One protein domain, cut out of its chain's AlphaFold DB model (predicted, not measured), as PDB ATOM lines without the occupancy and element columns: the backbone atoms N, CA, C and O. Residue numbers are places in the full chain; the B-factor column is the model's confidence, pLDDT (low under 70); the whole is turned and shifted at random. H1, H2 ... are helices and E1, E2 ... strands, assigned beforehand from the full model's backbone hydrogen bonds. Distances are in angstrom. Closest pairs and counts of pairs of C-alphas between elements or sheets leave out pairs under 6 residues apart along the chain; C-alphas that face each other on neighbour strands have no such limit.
ATOM      1  N   MET A  83     325.844 359.793 286.562       98.06
ATOM      2  CA  MET A  83     324.792 360.769 286.294       98.06
ATOM      3  C   MET A  83     324.297 360.621 284.864       98.06
ATOM      4  O   MET A  83     324.931 359.969 284.036       98.06
ATOM      5  N   VAL A  84     323.158 361.233 284.580       98.38
ATOM      6  CA  VAL A  84     322.469 361.116 283.307       98.38
ATOM      7  C   VAL A  84     322.329 362.478 282.646       98.38
ATOM      8  O   VAL A  84     322.099 363.488 283.310       98.38
ATOM      9  N   HIS A  85     322.425 362.487 281.321       98.44
ATOM     10  CA  HIS A  85     321.948 363.576 280.484       98.44
ATOM     11  C   HIS A  85     321.108 363.010 279.342       98.44
ATOM     12  O   HIS A  85     321.564 362.109 278.635       98.44
ATOM     13  N   SER A  86     319.915 363.559 279.132       98.12
ATOM     14  CA  SER A  86     319.053 363.166 278.013       98.12
ATOM     15  C   SER A  86     318.977 364.272 276.975       98.12
ATOM     16  O   SER A  86     318.950 365.460 277.298       98.12
ATOM     17  N   THR A  87     318.949 363.881 275.707       97.00
ATOM     18  CA  THR A  87     318.929 364.802 274.570       97.00
ATOM     19  C   THR A  87     318.011 364.285 273.471       97.00
ATOM     20  O   THR A  87     317.640 363.116 273.479       97.00
ATOM     21  N   THR A  88     317.628 365.138 272.521       95.50
ATOM     22  CA  THR A  88     316.803 364.738 271.368       95.50
ATOM     23  C   THR A  88     317.644 363.980 270.330       95.50
ATOM     24  O   THR A  88     318.862 364.158 270.259       95.50
ATOM     25  N   LEU A  89     317.011 363.183 269.454       93.62
ATOM     26  CA  LEU A  89     317.713 362.551 268.319       93.62
ATOM     27  C   LEU A  89     318.358 363.584 267.377       93.62
ATOM     28  O   LEU A  89     319.444 363.354 266.837       93.62
ATOM     29  N   ALA A  90     317.712 364.742 267.208       92.06
ATOM     30  CA  ALA A  90     318.231 365.831 266.390       92.06
ATOM     31  C   ALA A  90     319.575 366.343 266.938       92.06
ATOM     32  O   ALA A  90     320.564 366.378 266.206       92.06
ATOM     33  N   SER A  91     319.641 366.655 268.235       93.75
ATOM     34  CA  SER A  91     320.879 367.086 268.897       93.75
ATOM     35  C   SER A  91     321.923 365.968 268.974       93.75
ATOM     36  O   SER A  91     323.124 366.229 268.862       93.75
ATOM     37  N   TRP A  92     321.489 364.711 269.117       95.75
ATOM     38  CA  TRP A  92     322.389 363.559 269.170       95.75
ATOM     39  C   TRP A  92     323.258 363.420 267.918       95.75
ATOM     40  O   TRP A  92     324.416 363.030 268.025       95.75
ATOM     41  N   SER A  93     322.749 363.790 266.743       92.56
ATOM     42  CA  SER A  93     323.516 363.716 265.492       92.56
ATOM     43  C   SER A  93     324.814 364.541 265.552       92.56
ATOM     44  O   SER A  93     325.884 364.046 265.184       92.56
ATOM     45  N   SER A  94     324.752 365.765 266.085       94.69
ATOM     46  CA  SER A  94     325.921 366.642 266.272       94.69
ATOM     47  C   SER A  94     326.841 366.145 267.393       94.69
ATOM     48  O   SER A  94     328.070 366.135 267.252       94.69
ATOM     49  N   ILE A  95     326.253 365.655 268.489       97.25
ATOM     50  CA  ILE A  95     326.992 365.083 269.623       97.25
ATOM     51  C   ILE A  95     327.787 363.852 269.177       97.25
ATOM     52  O   ILE A  95     328.979 363.761 269.447       97.25
ATOM     53  N   LYS A  96     327.174 362.933 268.425       95.31
ATOM     54  CA  LYS A  96     327.816 361.709 267.927       95.31
ATOM     55  C   LYS A  96     328.953 362.006 266.948       95.31
ATOM     56  O   LYS A  96     329.954 361.296 266.942       95.31
ATOM     57  N   LYS A  97     328.830 363.064 266.139       95.44
ATOM     58  CA  LYS A  97     329.888 363.497 265.214       95.44
ATOM     59  C   LYS A  97     331.110 364.057 265.945       95.44
ATOM     60  O   LYS A  97     332.235 363.809 265.525       95.44
ATOM     61  N   SER A  98     330.889 364.835 267.002       96.25
ATOM     62  CA  SER A  98     331.961 365.498 267.756       96.25
ATOM     63  C   SER A  98     332.474 364.687 268.948       96.25
ATOM     64  O   SER A  98     333.543 364.996 269.470       96.25
ATOM     65  N   TYR A  99     331.720 363.670 269.379       97.12
ATOM     66  CA  TYR A  99     331.891 362.974 270.657       97.12
ATOM     67  C   TYR A  99     331.926 363.930 271.858       97.12
ATOM     68  O   TYR A  99     332.599 363.682 272.858       97.12
ATOM     69  N   LYS A 100     331.195 365.043 271.768       97.88
ATOM     70  CA  LYS A 100     331.152 366.074 272.802       97.88
ATOM     71  C   LYS A 100     329.718 366.437 273.124       97.88
ATOM     72  O   LYS A 100     328.938 366.770 272.234       97.88
ATOM     73  N   LEU A 101     329.393 366.412 274.409       98.19
ATOM     74  CA  LEU A 101     328.170 367.010 274.922       98.19
ATOM     75  C   LEU A 101     328.498 368.440 275.349       98.19
ATOM     76  O   LEU A 101     329.292 368.629 276.261       98.19
ATOM     77  N   LYS A 102     327.940 369.434 274.662       98.19
ATOM     78  CA  LYS A 102     328.289 370.852 274.830       98.19
ATOM     79  C   LYS A 102     327.206 371.605 275.600       98.19
ATOM     80  O   LYS A 102     326.029 371.252 275.522       98.19
ATOM     81  N   SER A 103     327.610 372.652 276.311       97.81
ATOM     82  CA  SER A 103     326.719 373.651 276.889       97.81
ATOM     83  C   SER A 103     325.947 374.372 275.788       97.81
ATOM     84  O   SER A 103     326.332 374.334 274.613       97.81
ATOM     85  N   TRP A 104     324.857 375.043 276.161       96.56
ATOM     86  CA  TRP A 104     324.027 375.767 275.202       96.56
ATOM     87  C   TRP A 104     324.850 376.782 274.405       96.56
ATOM     88  O   TRP A 104     324.876 376.720 273.178       96.56
ATOM     89  N   ASN A 105     325.591 377.655 275.092       97.31
ATOM     90  CA  ASN A 105     326.363 378.715 274.444       97.31
ATOM     91  C   ASN A 105     327.422 378.165 273.481       97.31
ATOM     92  O   ASN A 105     327.592 378.693 272.377       97.31
ATOM     93  N   LEU A 106     328.107 377.081 273.858       97.31
ATOM     94  CA  LEU A 106     329.112 376.466 272.997       97.31
ATOM     95  C   LEU A 106     328.472 375.751 271.796       97.31
ATOM     96  O   LEU A 106     328.934 375.915 270.667       97.31
ATOM     97  N   ALA A 107     327.376 375.021 272.006       96.31
ATOM     98  CA  ALA A 107     326.647 374.348 270.934       96.31
ATOM     99  C   ALA A 107     326.025 375.347 269.938       96.31
ATOM    100  O   ALA A 107     326.075 375.123 268.727       96.31
ATOM    101  N   THR A 108     325.497 376.481 270.412       95.19
ATOM    102  CA  THR A 108     325.018 377.578 269.554       95.19
ATOM    103  C   THR A 108     326.156 378.170 268.729       95.19
ATOM    104  O   THR A 108     326.014 378.334 267.516       95.19
ATOM    105  N   LYS A 109     327.299 378.466 269.361       95.44
ATOM    106  CA  LYS A 109     328.480 379.017 268.681       95.44
ATOM    107  C   LYS A 109     328.966 378.106 267.552       95.44
ATOM    108  O   LYS A 109     329.312 378.598 266.477       95.44
ATOM    109  N   ASP A 110     328.930 376.797 267.780       94.69
ATOM    110  CA  ASP A 110     329.367 375.788 266.815       94.69
ATOM    111  C   ASP A 110     328.274 375.394 265.804       94.69
ATOM    112  O   ASP A 110     328.542 374.621 264.885       94.69
ATOM    113  N   LYS A 111     327.072 375.981 265.912       92.44
ATOM    114  CA  LYS A 111     325.896 375.696 265.068       92.44
ATOM    115  C   LYS A 111     325.443 374.233 265.142       92.44
ATOM    116  O   LYS A 111     324.961 373.676 264.159       92.44
ATOM    117  N   ASP A 112     325.579 373.635 266.320       92.50
ATOM    118  CA  ASP A 112     325.171 372.255 266.597       92.50
ATOM    119  C   ASP A 112     323.691 372.138 267.005       92.50
ATOM    120  O   ASP A 112     323.169 371.025 267.096       92.50
ATOM    121  N   LEU A 113     323.021 373.269 267.261       89.50
ATOM    122  CA  LEU A 113     321.625 373.344 267.695       89.50
ATOM    123  C   LEU A 113     320.697 373.806 266.569       89.50
ATOM    124  O   LEU A 113     321.014 374.728 265.822       89.50
ATOM    125  N   ASN A 114     319.504 373.209 266.535       84.25
ATOM    126  CA  ASN A 114     318.384 373.630 265.684       84.25
ATOM    127  C   ASN A 114     317.332 374.447 266.461       84.25
ATOM    128  O   ASN A 114     316.284 374.791 265.922       84.25
ATOM    129  N   GLU A 115     317.591 374.713 267.742       86.38
ATOM    130  CA  GLU A 115     316.729 375.471 268.646       86.38
ATOM    131  C   GLU A 115     317.251 376.915 268.762       86.38
ATOM    132  O   GLU A 115     318.461 377.137 268.828       86.38
ATOM    133  N   ASN A 116     316.347 377.898 268.815       86.50
ATOM    134  CA  ASN A 116     316.722 379.310 268.982       86.50
ATOM    135  C   ASN A 116     316.952 379.690 270.451       86.50
ATOM    136  O   ASN A 116     317.738 380.588 270.739       86.50
ATOM    137  N   GLU A 117     316.250 379.029 271.374       91.88
ATOM    138  CA  GLU A 117     316.285 379.322 272.806       91.88
ATOM    139  C   GLU A 117     316.200 378.027 273.623       91.88
ATOM    140  O   GLU A 117     315.517 377.091 273.204       91.88
ATOM    141  N   PRO A 118     316.859 377.957 274.792       92.88
ATOM    142  CA  PRO A 118     316.776 376.794 275.659       92.88
ATOM    143  C   PRO A 118     315.433 376.771 276.381       92.88
ATOM    144  O   PRO A 118     314.944 377.806 276.836       92.88
ATOM    145  N   ILE A 119     314.877 375.577 276.591       93.38
ATOM    146  CA  ILE A 119     313.587 375.420 277.283       93.38
ATOM    147  C   ILE A 119     313.577 376.030 278.698       93.38
ATOM    148  O   ILE A 119     312.560 376.578 279.123       93.38
ATOM    149  N   GLY A 120     314.726 376.027 279.390       90.88
ATOM    150  CA  GLY A 120     314.909 376.652 280.710       90.88
ATOM    151  C   GLY A 120     314.687 378.169 280.723       90.88
ATOM    152  O   GLY A 120     314.343 378.744 281.752       90.88
ATOM    153  N   LYS A 121     314.737 378.842 279.565       92.19
ATOM    154  CA  LYS A 121     314.371 380.262 279.473       92.19
ATOM    155  C   LYS A 121     312.909 380.508 279.867       92.19
ATOM    156  O   LYS A 121     312.605 381.548 280.444       92.19
ATOM    157  N   GLN A 122     312.011 379.543 279.639       92.06
ATOM    158  CA  GLN A 122     310.619 379.629 280.105       92.06
ATOM    159  C   GLN A 122     310.505 379.543 281.637       92.06
ATOM    160  O   GLN A 122     309.544 380.058 282.203       92.06
ATOM    161  N   LEU A 123     311.494 378.938 282.304       87.75
ATOM    162  CA  LEU A 123     311.637 378.949 283.761       87.75
ATOM    163  C   LEU A 123     312.313 380.219 284.271       87.75
ATOM    164  O   LEU A 123     312.399 380.368 285.480       87.75
ATOM    165  N   LYS A 124     312.744 381.128 283.378       89.50
ATOM    166  CA  LYS A 124     313.593 382.295 283.665       89.50
ATOM    167  C   LYS A 124     314.935 381.908 284.315       89.50
ATOM    168  O   LYS A 124     315.456 382.674 285.133       89.50
ATOM    169  N   ASP A 125     315.467 380.727 283.992       90.12
ATOM    170  CA  ASP A 125     316.713 380.230 284.582       90.12
ATOM    171  C   ASP A 125     317.851 381.268 284.498       90.12
ATOM    172  O   ASP A 125     317.906 382.037 283.531       90.12
ATOM    173  N   PRO A 126     318.762 381.308 285.492       90.12
ATOM    174  CA  PRO A 126     319.910 382.207 285.474       90.12
ATOM    175  C   PRO A 126     320.727 382.081 284.181       90.12
ATOM    176  O   PRO A 126     320.979 380.975 283.705       90.12
ATOM    177  N   GLU A 127     321.176 383.209 283.620       91.06
ATOM    178  CA  GLU A 127     321.905 383.217 282.340       91.06
ATOM    179  C   GLU A 127     323.194 382.391 282.379       91.06
ATOM    180  O   GLU A 127     323.564 381.786 281.373       91.06
ATOM    181  N   ASP A 128     323.854 382.298 283.540       91.75
ATOM    182  CA  ASP A 128     325.075 381.504 283.688       91.75
ATOM    183  C   ASP A 128     324.833 380.012 283.437       91.75
ATOM    184  O   ASP A 128     325.769 379.302 283.083       91.75
ATOM    185  N   PHE A 129     323.596 379.515 283.542       94.12
ATOM    186  CA  PHE A 129     323.281 378.108 283.276       94.12
ATOM    187  C   PHE A 129     323.537 377.722 281.815       94.12
ATOM    188  O   PHE A 129     323.813 376.555 281.535       94.12
ATOM    189  N   LEU A 130     323.512 378.690 280.896       95.62
ATOM    190  CA  LEU A 130     323.773 378.476 279.471       95.62
ATOM    191  C   LEU A 130     325.216 378.051 279.176       95.62
ATOM    192  O   LEU A 130     325.475 377.452 278.128       95.62
ATOM    193  N   ASP A 131     326.138 378.314 280.103       97.25
ATOM    194  CA  ASP A 131     327.549 377.938 279.998       97.25
ATOM    195  C   ASP A 131     327.830 376.512 280.484       97.25
ATOM    196  O   ASP A 131     328.973 376.053 280.428       97.25
ATOM    197  N   TYR A 132     326.809 375.781 280.936       98.00
ATOM    198  CA  TYR A 132     326.985 374.453 281.507       98.00
ATOM    199  C   TYR A 132     326.179 373.366 280.797       98.00
ATOM    200  O   TYR A 132     325.075 373.568 280.295       98.00
ATOM    201  N   VAL A 133     326.740 372.163 280.821       98.19
ATOM    202  CA  VAL A 133     326.023 370.909 280.620       98.19
ATOM    203  C   VAL A 133     325.426 370.494 281.960       98.19
ATOM    204  O   VAL A 133     326.164 370.194 282.900       98.19
ATOM    205  N   MET A 134     324.098 370.465 282.043       97.12
ATOM    206  CA  MET A 134     323.382 370.008 283.235       97.12
ATOM    207  C   MET A 134     323.329 368.483 283.284       97.12
ATOM    208  O   MET A 134     323.026 367.837 282.280       97.12
ATOM    209  N   LEU A 135     323.606 367.916 284.453       97.88
ATOM    210  CA  LEU A 135     323.551 366.487 284.731       97.88
ATOM    211  C   LEU A 135     322.489 366.220 285.800       97.88
ATOM    212  O   LEU A 135     322.388 366.944 286.793       97.88
ATOM    213  N   GLY A 136     321.702 365.172 285.592       95.00
ATOM    214  CA  GLY A 136     320.692 364.717 286.535       95.00
ATOM    215  C   GLY A 136     321.021 363.352 287.126       95.00
ATOM    216  O   GLY A 136     321.885 362.621 286.645       95.00
ATOM    217  N   ASP A 137     320.276 362.992 288.162       94.19
ATOM    218  CA  ASP A 137     320.250 361.624 288.665       94.19
ATOM    219  C   ASP A 137     319.457 360.696 287.719       94.19
ATOM    220  O   ASP A 137     318.867 361.120 286.716       94.19
ATOM    221  N   PHE A 138     319.428 359.409 288.067       96.19
ATOM    222  CA  PHE A 138     318.498 358.431 287.498       96.19
ATOM    223  C   PHE A 138     317.032 358.902 287.624       96.19
ATOM    224  O   PHE A 138     316.688 359.727 288.472       96.19
ATOM    225  N   GLY A 139     316.150 358.348 286.793       96.62
ATOM    226  CA  GLY A 139     314.736 358.706 286.719       96.62
ATOM    227  C   GLY A 139     314.382 359.668 285.580       96.62
ATOM    228  O   GLY A 139     315.170 359.925 284.659       96.62
ATOM    229  N   PHE A 140     313.152 360.177 285.638       96.88
ATOM    230  CA  PHE A 140     312.455 360.749 284.482       96.88
ATOM    231  C   PHE A 140     312.671 362.250 284.257       96.88
ATOM    232  O   PHE A 140     312.307 362.749 283.198       96.88
ATOM    233  N   TYR A 141     313.249 362.999 285.203       95.44
ATOM    234  CA  TYR A 141     313.370 364.460 285.067       95.44
ATOM    235  C   TYR A 141     314.191 364.890 283.840       95.44
ATOM    236  O   TYR A 141     313.844 365.872 283.191       95.44
ATOM    237  N   ASN A 142     315.223 364.128 283.464       96.75
ATOM    238  CA  ASN A 142     315.968 364.385 282.226       96.75
ATOM    239  C   ASN A 142     315.085 364.212 280.975       96.75
ATOM    240  O   ASN A 142     315.203 364.971 280.018       96.75
ATOM    241  N   GLU A 143     314.150 363.260 280.997       98.25
ATOM    242  CA  GLU A 143     313.213 363.025 279.894       98.25
ATOM    243  C   GLU A 143     312.104 364.082 279.838       98.25
ATOM    244  O   GLU A 143     311.660 364.451 278.756       98.25
ATOM    245  N   ILE A 144     311.710 364.642 280.985       97.75
ATOM    246  CA  ILE A 144     310.792 365.789 281.060       97.75
ATOM    247  C   ILE A 144     311.344 366.999 280.292       97.75
ATOM    248  O   ILE A 144     310.592 367.694 279.604       97.75
ATOM    249  N   VAL A 145     312.660 367.226 280.349       95.94
ATOM    250  CA  VAL A 145     313.321 368.278 279.562       95.94
ATOM    251  C   VAL A 145     313.208 367.984 278.064       95.94
ATOM    252  O   VAL A 145     312.886 368.886 277.293       95.94
ATOM    253  N   VAL A 146     313.420 366.732 277.644       97.12
ATOM    254  CA  VAL A 146     313.299 366.312 276.236       97.12
ATOM    255  C   VAL A 146     311.860 366.458 275.734       97.12
ATOM    256  O   VAL A 146     311.643 367.093 274.701       97.12
ATOM    257  N   LEU A 147     310.877 365.962 276.490       97.81
ATOM    258  CA  LEU A 147     309.449 366.127 276.204       97.81
ATOM    259  C   LEU A 147     309.078 367.611 276.061       97.81
ATOM    260  O   LEU A 147     308.407 368.002 275.102       97.81
ATOM    261  N   SER A 148     309.544 368.455 276.984       96.94
ATOM    262  CA  SER A 148     309.264 369.894 276.956       96.94
ATOM    263  C   SER A 148     309.873 370.580 275.729       96.94
ATOM    264  O   SER A 148     309.223 371.412 275.096       96.94
ATOM    265  N   LYS A 149     311.102 370.204 275.346       94.62
ATOM    266  CA  LYS A 149     311.763 370.700 274.127       94.62
ATOM    267  C   LYS A 149     310.994 370.329 272.864       94.62
ATOM    268  O   LYS A 149     310.738 371.196 272.037       94.62
ATOM    269  N   GLN A 150     310.573 369.069 272.739       94.50
ATOM    270  CA  GLN A 150     309.801 368.590 271.584       94.50
ATOM    271  C   GLN A 150     308.477 369.341 271.401       94.50
ATOM    272  O   GLN A 150     308.028 369.535 270.276       94.50
ATOM    273  N   ASN A 151     307.880 369.802 272.501       95.06
ATOM    274  CA  ASN A 151     306.623 370.547 272.495       95.06
ATOM    275  C   ASN A 151     306.807 372.071 272.578       95.06
ATOM    276  O   ASN A 151     305.816 372.802 272.632       95.06
ATOM    277  N   ASN A 152     308.050 372.562 272.619       93.75
ATOM    278  CA  ASN A 152     308.396 373.972 272.816       93.75
ATOM    279  C   ASN A 152     307.662 374.633 274.010       93.75
ATOM    280  O   ASN A 152     307.298 375.813 273.981       93.75
ATOM    281  N   LYS A 153     307.396 373.864 275.069       95.69
ATOM    282  CA  LYS A 153     306.642 374.301 276.248       95.69
ATOM    283  C   LYS A 153     307.041 373.473 277.459       95.69
ATOM    284  O   LYS A 153     307.228 372.269 277.336       95.69
ATOM    285  N   LEU A 154     307.101 374.099 278.634       95.44
ATOM    286  CA  LEU A 154     307.254 373.378 279.898       95.44
ATOM    287  C   LEU A 154     306.097 372.394 280.117       95.44
ATOM    288  O   LEU A 154     304.937 372.794 280.266       95.44
ATOM    289  N   ILE A 155     306.428 371.107 280.150       96.38
ATOM    290  CA  ILE A 155     305.516 370.003 280.435       96.38
ATOM    291  C   ILE A 155     306.122 369.196 281.575       96.38
ATOM    292  O   ILE A 155     307.280 368.818 281.504       96.38
ATOM    293  N   PHE A 156     305.337 368.908 282.611       95.00
ATOM    294  CA  PHE A 156     305.799 368.185 283.803       95.00
ATOM    295  C   PHE A 156     305.107 366.829 283.992       95.00
ATOM    296  O   PHE A 156     305.270 366.213 285.041       95.00
ATOM    297  N   ASP A 157     304.320 366.376 283.012       97.81
ATOM    298  CA  ASP A 157     303.622 365.091 283.076       97.81
ATOM    299  C   ASP A 157     304.565 363.942 282.678       97.81
ATOM    300  O   ASP A 157     304.927 363.826 281.504       97.81
ATOM    301  N   PRO A 158     304.963 363.065 283.619       97.75
ATOM    302  CA  PRO A 158     305.880 361.973 283.323       97.75
ATOM    303  C   PRO A 158     305.212 360.813 282.565       97.75
ATOM    304  O   PRO A 158     305.907 359.884 282.152       97.75
ATOM    305  N   ASN A 159     303.887 360.849 282.387       98.19
ATOM    306  CA  ASN A 159     303.105 359.838 281.677       98.19
ATOM    307  C   ASN A 159     302.651 360.299 280.287       98.19
ATOM    308  O   ASN A 159     301.987 359.538 279.587       98.19
ATOM    309  N   MET A 160     303.008 361.514 279.869       98.12
ATOM    310  CA  MET A 160     302.727 361.972 278.515       98.12
ATOM    311  C   MET A 160     303.615 361.225 277.517       98.12
ATOM    312  O   MET A 160     304.826 361.110 277.708       98.12
ATOM    313  N   VAL A 161     303.002 360.716 276.450       97.69
ATOM    314  CA  VAL A 161     303.716 360.039 275.363       97.69
ATOM    315  C   VAL A 161     304.641 361.026 274.659       97.69
ATOM    316  O   VAL A 161     304.270 362.174 274.410       97.69
ATOM    317  N   TYR A 162     305.848 360.571 274.343       97.50
ATOM    318  CA  TYR A 162     306.857 361.349 273.630       97.50
ATOM    319  C   TYR A 162     307.757 360.435 272.799       97.50
ATOM    320  O   TYR A 162     307.678 359.212 272.906       97.50
ATOM    321  N   GLU A 163     308.626 361.031 271.987       96.94
ATOM    322  CA  GLU A 163     309.659 360.292 271.262       96.94
ATOM    323  C   GLU A 163     310.967 360.350 272.063       96.94
ATOM    324  O   GLU A 163     311.591 361.415 272.120       96.94
ATOM    325  N   PRO A 164     311.430 359.253 272.688       97.31
ATOM    326  CA  PRO A 164     312.711 359.270 273.369       97.31
ATOM    327  C   PRO A 164     313.835 359.614 272.403       97.31
ATOM    328  O   PRO A 164     313.901 359.109 271.283       97.31
ATOM    329  N   GLY A 165     314.740 360.474 272.856       96.75
ATOM    330  CA  GLY A 165     315.978 360.715 272.141       96.75
ATOM    331  C   GLY A 165     317.061 359.746 272.586       96.75
ATOM    332  O   GLY A 165     316.960 358.537 272.390       96.75
ATOM    333  N   VAL A 166     318.113 360.295 273.182       98.00
ATOM    334  CA  VAL A 166     319.232 359.516 273.710       98.00
ATOM    335  C   VAL A 166     319.441 359.853 275.171       98.00
ATOM    336  O   VAL A 166     319.586 361.025 275.522       98.00
ATOM    337  N   ARG A 167     319.501 358.816 276.007       98.50
ATOM    338  CA  ARG A 167     319.856 358.906 277.423       98.50
ATOM    339  C   ARG A 167     321.308 358.491 277.600       98.50
ATOM    340  O   ARG A 167     321.667 357.352 277.314       98.50
ATOM    341  N   ILE A 168     322.147 359.420 278.043       98.62
ATOM    342  CA  ILE A 168     323.598 359.254 278.147       98.62
ATOM    343  C   ILE A 168     323.976 359.087 279.619       98.62
ATOM    344  O   ILE A 168     323.652 359.946 280.438       98.62
ATOM    345  N   TYR A 169     324.698 358.017 279.943       98.69
ATOM    346  CA  TYR A 169     325.215 357.736 281.283       98.69
ATOM    347  C   TYR A 169     326.670 358.182 281.380       98.69
ATOM    348  O   TYR A 169     327.529 357.731 280.618       98.69
ATOM    349  N   ILE A 170     326.945 359.065 282.331       98.62
ATOM    350  CA  ILE A 170     328.211 359.770 282.490       98.62
ATOM    351  C   ILE A 170     328.873 359.365 283.807       98.62
ATOM    352  O   ILE A 170     328.237 359.334 284.860       98.62
ATOM    353  N   ASN A 171     330.176 359.092 283.756       98.38
ATOM    354  CA  ASN A 171     330.999 358.773 284.915       98.38
ATOM    355  C   ASN A 171     331.276 360.035 285.754       98.38
ATOM    356  O   ASN A 171     332.273 360.738 285.554       98.38
ATOM    357  N   ALA A 172     330.379 360.318 286.699       98.19
ATOM    358  CA  ALA A 172     330.460 361.469 287.592       98.19
ATOM    359  C   ALA A 172     331.632 361.365 288.581       98.19
ATOM    360  O   ALA A 172     332.229 362.382 288.926       98.19
ATOM    361  N   GLU A 173     332.016 360.150 288.989       97.75
ATOM    362  CA  GLU A 173     333.182 359.930 289.858       97.75
ATOM    363  C   GLU A 173     334.474 360.390 289.173       97.75
ATOM    364  O   GLU A 173     335.282 361.108 289.766       97.75
ATOM    365  N   LYS A 174     334.637 360.044 287.892       98.19
ATOM    366  CA  LYS A 174     335.769 360.487 287.078       98.19
ATOM    367  C   LYS A 174     335.731 361.996 286.832       98.19
ATOM    368  O   LYS A 174     336.758 362.643 287.004       98.19
ATOM    369  N   LEU A 175     334.567 362.567 286.503       98.56
ATOM    370  CA  LEU A 175     334.421 364.022 286.347       98.56
ATOM    371  C   LEU A 175     334.804 364.787 287.621       98.56
ATOM    372  O   LEU A 175     335.489 365.803 287.536       98.56
ATOM    373  N   ALA A 176     334.381 364.312 288.794       98.00
ATOM    374  CA  ALA A 176     334.724 364.933 290.072       98.00
ATOM    375  C   ALA A 176     336.221 364.798 290.386       98.00
ATOM    376  O   ALA A 176     336.850 365.758 290.823       98.00
ATOM    377  N   LYS A 177     336.820 363.628 290.118       97.31
ATOM    378  CA  LYS A 177     338.265 363.407 290.285       97.31
ATOM    379  C   LYS A 177     339.099 364.332 289.394       97.31
ATOM    380  O   LYS A 177     340.129 364.836 289.837       97.31
ATOM    381  N   ASP A 178     338.627 364.569 288.176       97.69
ATOM    382  CA  ASP A 178     339.268 365.451 287.201       97.69
ATOM    383  C   ASP A 178     338.876 366.939 287.416       97.69
ATOM    384  O   ASP A 178     339.241 367.788 286.608       97.69
ATOM    385  N   GLN A 179     338.171 367.267 288.516       96.44
ATOM    386  CA  GLN A 179     337.731 368.619 288.917       96.44
ATOM    387  C   GLN A 179     336.857 369.346 287.877       96.44
ATOM    388  O   GLN A 179     336.856 370.574 287.784       96.44
ATOM    389  N   LEU A 180     336.088 368.589 287.093       97.94
ATOM    390  CA  LEU A 180     335.162 369.122 286.088       97.94
ATOM    391  C   LEU A 180     333.723 369.231 286.603       97.94
ATOM    392  O   LEU A 180     332.956 370.071 286.127       97.94
ATOM    393  N   LEU A 181     333.342 368.384 287.565       98.25
ATOM    394  CA  LEU A 181     331.997 368.378 288.135       98.25
ATOM    395  C   LEU A 181     331.819 369.535 289.123       98.25
ATOM    396  O   LEU A 181     332.512 369.616 290.132       98.25
ATOM    397  N   THR A 182     330.841 370.394 288.858       97.75
ATOM    398  CA  THR A 182     330.445 371.504 289.729       97.75
ATOM    399  C   THR A 182     329.087 371.217 290.355       97.75
ATOM    400  O   THR A 182     328.154 370.797 289.669       97.75
ATOM    401  N   ARG A 183     328.968 371.488 291.653       96.94
ATOM    402  CA  ARG A 183     327.701 371.531 292.387       96.94
ATOM    403  C   ARG A 183     327.326 372.987 292.594       96.94
ATOM    404  O   ARG A 183     328.145 373.755 293.081       96.94
ATOM    405  N   ASP A 184     326.108 373.370 292.237       94.12
ATOM    406  CA  ASP A 184     325.591 374.723 292.515       94.12
ATOM    407  C   ASP A 184     324.542 374.737 293.642       94.12
ATOM    408  O   ASP A 184     323.823 375.715 293.829       94.12
ATOM    409  N   GLY A 185     324.428 373.618 294.366       93.19
ATOM    410  CA  GLY A 185     323.417 373.356 295.392       93.19
ATOM    411  C   GLY A 185     322.061 372.886 294.849       93.19
ATOM    412  O   GLY A 185     321.319 372.199 295.565       93.19
ATOM    413  N   LEU A 186     321.763 373.173 293.580       91.44
ATOM    414  CA  LEU A 186     320.534 372.782 292.885       91.44
ATOM    415  C   LEU A 186     320.767 371.578 291.962       91.44
ATOM    416  O   LEU A 186     320.004 370.612 291.984       91.44
ATOM    417  N   HIS A 187     321.868 371.613 291.224       93.44
ATOM    418  CA  HIS A 187     322.224 370.755 290.108       93.44
ATOM    419  C   HIS A 187     323.683 370.296 290.196       93.44
ATOM    420  O   HIS A 187     324.530 370.891 290.872       93.44
ATOM    421  N   TYR A 188     323.969 369.254 289.422       96.88
ATOM    422  CA  TYR A 188     325.315 368.870 289.029       96.88
ATOM    423  C   TYR A 188     325.555 369.329 287.601       96.88
ATOM    424  O   TYR A 188     324.690 369.159 286.742       96.88
ATOM    425  N   LYS A 189     326.716 369.922 287.330       97.38
ATOM    426  CA  LYS A 189     326.973 370.503 286.015       97.38
ATOM    427  C   LYS A 189     328.446 370.559 285.646       97.38
ATOM    428  O   LYS A 189     329.310 370.621 286.518       97.38
ATOM    429  N   VAL A 190     328.729 370.541 284.348       98.50
ATOM    430  CA  VAL A 190     330.083 370.660 283.786       98.50
ATOM    431  C   VAL A 190     330.129 371.881 282.886       98.50
ATOM    432  O   VAL A 190     329.231 372.075 282.070       98.50
ATOM    433  N   LYS A 191     331.145 372.727 283.053       98.00
ATOM    434  CA  LYS A 191     331.290 373.941 282.249       98.00
ATOM    435  C   LYS A 191     331.728 373.596 280.824       98.00
ATOM    436  O   LYS A 191     332.565 372.717 280.642       98.00
ATOM    437  N   ASP A 192     331.192 374.323 279.850       98.31
ATOM    438  CA  ASP A 192     331.504 374.251 278.419       98.31
ATOM    439  C   ASP A 192     331.153 372.920 277.739       98.31
ATOM    440  O   ASP A 192     330.262 372.889 276.897       98.31
ATOM    441  N   GLU A 193     331.827 371.815 278.056       98.38
ATOM    442  CA  GLU A 193     331.601 370.532 277.385       98.38
ATOM    443  C   GLU A 193     332.068 369.310 278.188       98.38
ATOM    444  O   GLU A 193     332.941 369.380 279.051       98.38
ATOM    445  N   ILE A 194     331.511 368.150 277.841       98.75
ATOM    446  CA  ILE A 194     331.929 366.827 278.298       98.75
ATOM    447  C   ILE A 194     332.448 366.038 277.093       98.75
ATOM    448  O   ILE A 194     331.713 365.783 276.137       98.75
ATOM    449  N   ASP A 195     333.709 365.609 277.164       98.50
ATOM    450  CA  ASP A 195     334.330 364.689 276.205       98.50
ATOM    451  C   ASP A 195     333.791 363.265 276.414       98.50
ATOM    452  O   ASP A 195     334.161 362.560 277.360       98.50
ATOM    453  N   LEU A 196     332.896 362.830 275.528       98.62
ATOM    454  CA  LEU A 196     332.214 361.546 275.652       98.62
ATOM    455  C   LEU A 196     333.160 360.360 275.450       98.62
ATOM    456  O   LEU A 196     332.872 359.292 275.976       98.62
ATOM    457  N   ASN A 197     334.319 360.527 274.798       97.94
ATOM    458  CA  ASN A 197     335.315 359.448 274.735       97.94
ATOM    459  C   ASN A 197     335.912 359.124 276.111       97.94
ATOM    460  O   ASN A 197     336.425 358.027 276.321       97.94
ATOM    461  N   LYS A 198     335.896 360.088 277.038       98.19
ATOM    462  CA  LYS A 198     336.515 359.951 278.363       98.19
ATOM    463  C   LYS A 198     335.522 359.635 279.466       98.19
ATOM    464  O   LYS A 198     335.898 358.964 280.427       98.19
ATOM    465  N   TYR A 199     334.308 360.176 279.368       98.62
ATOM    466  CA  TYR A 199     333.369 360.195 280.490       98.62
ATOM    467  C   TYR A 199     332.056 359.458 280.222       98.62
ATOM    468  O   TYR A 199     331.345 359.173 281.184       98.62
ATOM    469  N   MET A 200     331.718 359.128 278.971       98.50
ATOM    470  CA  MET A 200     330.524 358.328 278.685       98.50
ATOM    471  C   MET A 200     330.766 356.868 279.068       98.50
ATOM    472  O   MET A 200     331.774 356.280 278.687       98.50
ATOM    473  N   ILE A 201     329.826 356.289 279.809       98.31
ATOM    474  CA  ILE A 201     329.804 354.858 280.124       98.31
ATOM    475  C   ILE A 201     328.982 354.128 279.063       98.31
ATOM    476  O   ILE A 201     329.442 353.158 278.471       98.31
ATOM    477  N   ALA A 202     327.770 354.623 278.812       97.94
ATOM    478  CA  ALA A 202     326.835 354.076 277.842       97.94
ATOM    479  C   ALA A 202     325.884 355.172 277.351       97.94
ATOM    480  O   ALA A 202     325.717 356.206 278.003       97.94
ATOM    481  N   TYR A 203     325.220 354.919 276.230       97.88
ATOM    482  CA  TYR A 203     324.025 355.645 275.820       97.88
ATOM    483  C   TYR A 203     322.950 354.637 275.422       97.88
ATOM    484  O   TYR A 203     323.284 353.535 274.993       97.88
ATOM    485  N   ILE A 204     321.687 355.011 275.604       97.75
ATOM    486  CA  ILE A 204     320.524 354.168 275.320       97.75
ATOM    487  C   ILE A 204     319.530 354.976 274.493       97.75
ATOM    488  O   ILE A 204     319.264 356.146 274.804       97.75
ATOM    489  N   THR A 205     318.984 354.358 273.455       97.19
ATOM    490  CA  THR A 205     317.879 354.876 272.646       97.19
ATOM    491  C   THR A 205     316.646 353.983 272.796       97.19
ATOM    492  O   THR A 205     316.681 352.942 273.452       97.19
ATOM    493  N   ALA A 206     315.528 354.393 272.197       95.75
ATOM    494  CA  ALA A 206     314.328 353.562 272.142       95.75
ATOM    495  C   ALA A 206     314.564 352.208 271.440       95.75
ATOM    496  O   ALA A 206     313.911 351.236 271.806       95.75
ATOM    497  N   ASP A 207     315.504 352.138 270.486       94.12
ATOM    498  CA  ASP A 207     315.808 350.922 269.712       94.12
ATOM    499  C   ASP A 207     316.506 349.841 270.552       94.12
ATOM    500  O   ASP A 207     316.462 348.661 270.209       94.12
ATOM    501  N   ASP A 208     317.140 350.235 271.658       94.31
ATOM    502  CA  ASP A 208     317.812 349.317 272.582       94.31
ATOM    503  C   ASP A 208     316.826 348.628 273.549       94.31
ATOM    504  O   ASP A 208     317.228 347.808 274.378       94.31
ATOM    505  N   LEU A 209     315.536 348.984 273.489       94.12
ATOM    506  CA  LEU A 209     314.516 348.638 274.475       94.12
ATOM    507  C   LEU A 209     313.238 348.095 273.801       94.12
ATOM    508  O   LEU A 209     312.903 348.434 272.672       94.12
ATOM    509  N   GLU A 210     312.483 347.254 274.509       86.75
ATOM    510  CA  GLU A 210     311.424 346.425 273.902       86.75
ATOM    511  C   GLU A 210     310.030 347.087 273.797       86.75
ATOM    512  O   GLU A 210     309.090 346.463 273.294       86.75
ATOM    513  N   ASN A 211     309.845 348.333 274.256       82.94
ATOM    514  CA  ASN A 211     308.522 348.972 274.226       82.94
ATOM    515  C   ASN A 211     308.236 349.685 272.901       82.94
ATOM    516  O   ASN A 211     309.109 350.278 272.272       82.94
ATOM    517  N   LYS A 212     306.954 349.676 272.519       79.50
ATOM    518  CA  LYS A 212     306.449 350.335 271.304       79.50
ATOM    519  C   LYS A 212     306.119 351.811 271.496       79.50
ATOM    520  O   LYS A 212     306.150 352.567 270.534       79.50
ATOM    521  N   GLU A 213     305.753 352.194 272.713       93.50
ATOM    522  CA  GLU A 213     305.375 353.555 273.071       93.50
ATOM    523  C   GLU A 213     306.030 353.907 274.402       93.50
ATOM    524  O   GLU A 213     306.092 353.075 275.312       93.50
ATOM    525  N   TYR A 214     306.536 355.132 274.491       97.56
ATOM    526  CA  TYR A 214     307.286 355.602 275.639       97.56
ATOM    527  C   TYR A 214     306.709 356.893 276.205       97.56
ATOM    528  O   TYR A 214     306.239 357.782 275.498       97.56
ATOM    529  N   THR A 215     306.840 356.995 277.516       98.25
ATOM    530  CA  THR A 215     306.649 358.190 278.335       98.25
ATOM    531  C   THR A 215     307.968 358.479 279.059       98.25
ATOM    532  O   THR A 215     308.780 357.558 279.211       98.25
ATOM    533  N   PRO A 216     308.206 359.705 279.563       98.56
ATOM    534  CA  PRO A 216     309.370 360.008 280.394       98.56
ATOM    535  C   PRO A 216     309.612 358.975 281.502       98.56
ATOM    536  O   PRO A 216     310.745 358.533 281.711       98.56
ATOM    537  N   LEU A 217     308.547 358.545 282.187       98.19
ATOM    538  CA  LEU A 217     308.621 357.545 283.249       98.19
ATOM    539  C   LEU A 217     309.013 356.161 282.725       98.19
ATOM    540  O   LEU A 217     309.912 355.527 283.271       98.19
ATOM    541  N   THR A 218     308.337 355.676 281.683       98.00
ATOM    542  CA  THR A 218     308.541 354.306 281.188       98.00
ATOM    543  C   THR A 218     309.885 354.145 280.484       98.00
ATOM    544  O   THR A 218     310.567 353.148 280.721       98.00
ATOM    545  N   PHE A 219     310.315 355.134 279.694       98.44
ATOM    546  CA  PHE A 219     311.618 355.107 279.031       98.44
ATOM    547  C   PHE A 219     312.768 355.188 280.032       98.44
ATOM    548  O   PHE A 219     313.646 354.329 280.013       98.44
ATOM    549  N   SER A 220     312.752 356.173 280.941       98.12
ATOM    550  CA  SER A 220     313.833 356.313 281.925       98.12
ATOM    551  C   SER A 220     313.953 355.085 282.822       98.12
ATOM    552  O   SER A 220     315.065 354.614 283.028       98.12
ATOM    553  N   ASN A 221     312.842 354.502 283.283       97.75
ATOM    554  CA  ASN A 221     312.880 353.277 284.082       97.75
ATOM    555  C   ASN A 221     313.489 352.100 283.312       97.75
ATOM    556  O   ASN A 221     314.356 351.414 283.851       97.75
ATOM    557  N   ALA A 222     313.060 351.874 282.067       97.69
ATOM    558  CA  ALA A 222     313.579 350.786 281.242       97.69
ATOM    559  C   ALA A 222     315.073 350.978 280.935       97.69
ATOM    560  O   ALA A 222     315.872 350.063 281.129       97.69
ATOM    561  N   ALA A 223     315.467 352.191 280.545       97.75
ATOM    562  CA  ALA A 223     316.854 352.536 280.277       97.75
ATOM    563  C   ALA A 223     317.726 352.395 281.537       97.75
ATOM    564  O   ALA A 223     318.813 351.823 281.476       97.75
ATOM    565  N   ASP A 224     317.254 352.880 282.688       97.62
ATOM    566  CA  ASP A 224     317.991 352.826 283.952       97.62
ATOM    567  C   ASP A 224     318.163 351.380 284.437       97.62
ATOM    568  O   ASP A 224     319.221 351.017 284.955       97.62
ATOM    569  N   GLN A 225     317.137 350.538 284.270       96.31
ATOM    570  CA  GLN A 225     317.208 349.106 284.572       96.31
ATOM    571  C   GLN A 225     318.181 348.380 283.647       96.31
ATOM    572  O   GLN A 225     318.994 347.580 284.119       96.31
ATOM    573  N   TRP A 226     318.135 348.682 282.349       96.19
ATOM    574  CA  TRP A 226     319.074 348.128 281.383       96.19
ATOM    575  C   TRP A 226     320.510 348.524 281.735       96.19
ATOM    576  O   TRP A 226     321.380 347.657 281.813       96.19
ATOM    577  N   PHE A 227     320.758 349.804 282.037       97.31
ATOM    578  CA  PHE A 227     322.086 350.282 282.422       97.31
ATOM    579  C   PHE A 227     322.594 349.543 283.656       97.31
ATOM    580  O   PHE A 227     323.706 349.015 283.649       97.31
ATOM    581  N   LYS A 228     321.757 349.442 284.693       95.88
ATOM    582  CA  LYS A 228     322.131 348.758 285.933       95.88
ATOM    583  C   LYS A 228     322.468 347.286 285.702       95.88
ATOM    584  O   LYS A 228     323.464 346.800 286.221       95.88
ATOM    585  N   SER A 229     321.695 346.601 284.865       94.38
ATOM    586  CA  SER A 229     321.907 345.179 284.568       94.38
ATOM    587  C   SER A 229     323.198 344.903 283.786       94.38
ATOM    588  O   SER A 229     323.715 343.791 283.851       94.38
ATOM    589  N   ASN A 230     323.723 345.893 283.054       94.44
ATOM    590  CA  ASN A 230     324.887 345.725 282.176       94.44
ATOM    591  C   ASN A 230     326.175 346.378 282.706       94.44
ATOM    592  O   ASN A 230     327.264 345.963 282.316       94.44
ATOM    593  N   TYR A 231     326.073 347.394 283.569       90.75
ATOM    594  CA  TYR A 231     327.214 348.230 283.973       90.75
ATOM    595  C   TYR A 231     327.383 348.399 285.483       90.75
ATOM    596  O   TYR A 231     328.414 348.915 285.913       90.75
ATOM    597  N   THR A 232     326.415 347.983 286.301       74.06
ATOM    598  CA  THR A 232     326.561 348.022 287.762       74.06
ATOM    599  C   THR A 232     326.516 346.608 288.331       74.06
ATOM    600  O   THR A 232     325.453 345.993 288.357       74.06
TER     601      THR A 232
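AT A GLANCE: This is residues 83 to 232 of the 233 residues of an uncharacterized protein of Tenericutes bacterium MZ-XQ (UniProt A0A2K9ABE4). A rounded body is built where three small antiparallel sheets come together: the sheet E1 E4 E8, with helices H5 and H8 over one face, the sheet E3 E6 E5, whose E3 comes close to E1, and the strand pair E2 E7. E6 runs on into E7 at a sharp turn and so leads from one small sheet to the next, while short helices sit round the outside and the long helix H8 slants over E4 and E8. The printed part has 150 residues with eight named helices and eight named strands, in the order E1 H1 E2 H2 H3 H4 E3 H5 E4 H6 E5 E6 E7 H7 E8 H8, and the class is mixed, helices and strands. It is compact, with a radius of gyration of the C-alphas of 14.5 A and spans of 37 by 34 by 32 A.

IN THESE COORDINATES: Find C-alpha 83 at (324.792, 360.769, 286.294); there strand E1 begins and runs 13.7 A to residue 87. Read on to helix H1, residues 89 to 98, 14.6 A long, then strand E2, residues 100 to 102. Three short helices follow: H2, residues 104 to 109, H3, residues 119 to 123, and H4, residues 127 to 131. Strand E3 holds residues 132 to 135. Look next at C-alpha 141, (313.370, 364.460, 285.067), where helix H5 begins; it runs 14.5 A to residue 150. Strand E4, residues 166 to 171, is 16.3 A long, and helix H6, residues 172 to 177, follows at once. Then come strands E5, residues 181 to 183, E6, residues 188 to 191, and E7, residues 193 to 195, and helix H7, residues 196 to 199. Strand E8, residues 200 to 204, is 11.3 A long. Helix H8, residues 216 to 231, runs 21.7 A and ends at C-alpha 231, (327.214, 348.230, 283.973).

HOW THE PARTS SIT: Begin with the sheet E1 E4 E8, where E4 is the inner strand. E1 and E4 are antiparallel at 154 degrees, with N 85 and O 168 3.0 A apart, within hydrogen-bond range; E4 and E8 are antiparallel too, with N 169 and O 202 at 2.8 A. H5 and H8 lie on the same face, two layers, helices on one face of a sheet. H5 runs along E1, at 8 degrees on the local plane; H8 runs slantwise to E8, at 45 degrees on the local plane, with a height over the sheet of 9.8 A. H8 touches H5 with residues 216 to 220 alone, closest at the C-alphas of Glu 143 and Pro 216, 4.9 A, at a steep tilt of 51 degrees, opposite ways. H3 only just touches H5, with 3 pairs of C-alphas within 8 A, the closest those of Ile 119 and Lys 149, 6.0 A. Now look from E1 to E3: their closest C-alphas, His 85 and Leu 135, are 5.4 A apart. E3 and E6 are antiparallel, with N 133 and O 190 at 2.8 A; E5 and E6 form a hairpin, with N 182 and O 189 at 2.8 A. H6 is on this sheet at a height over the sheet of 8.9 A, and only just touches H7, with 3 pairs of C-alphas within 8 A, the closest those of Lys 174 and Tyr 199, 7.0 A. H2 touches H4, closest at the C-alphas of Trp 104 and Leu 130, 5.1 A. E6 runs on into E7 at 91 degrees, and E7 pairs antiparallel with E2, N 194 and O 101 being 2.8 A apart. H1 touches no helix and only grazes the sheet E1 E4 E8. Every O i to N i+4 pair is within hydrogen-bond range in H2, H5, H6 and H8; H1 has 5 of 6 within range, H3 and H4 have 0 of 1 each, but 2 of 2 O i to N i+3 pairs each, and H7, with 4 residues, is too short for any O i to N i+4 pair.

THE WHOLE: The two C-alphas farthest apart, those of Gln 179 and Lys 212, are 40.3 A apart. The printed part has no cut. The links H5 to E4, 15 residues, and E8 to H8, 11 residues, are long. The mean pLDDT of the printed part is 95.5, and no printed residue is under 70.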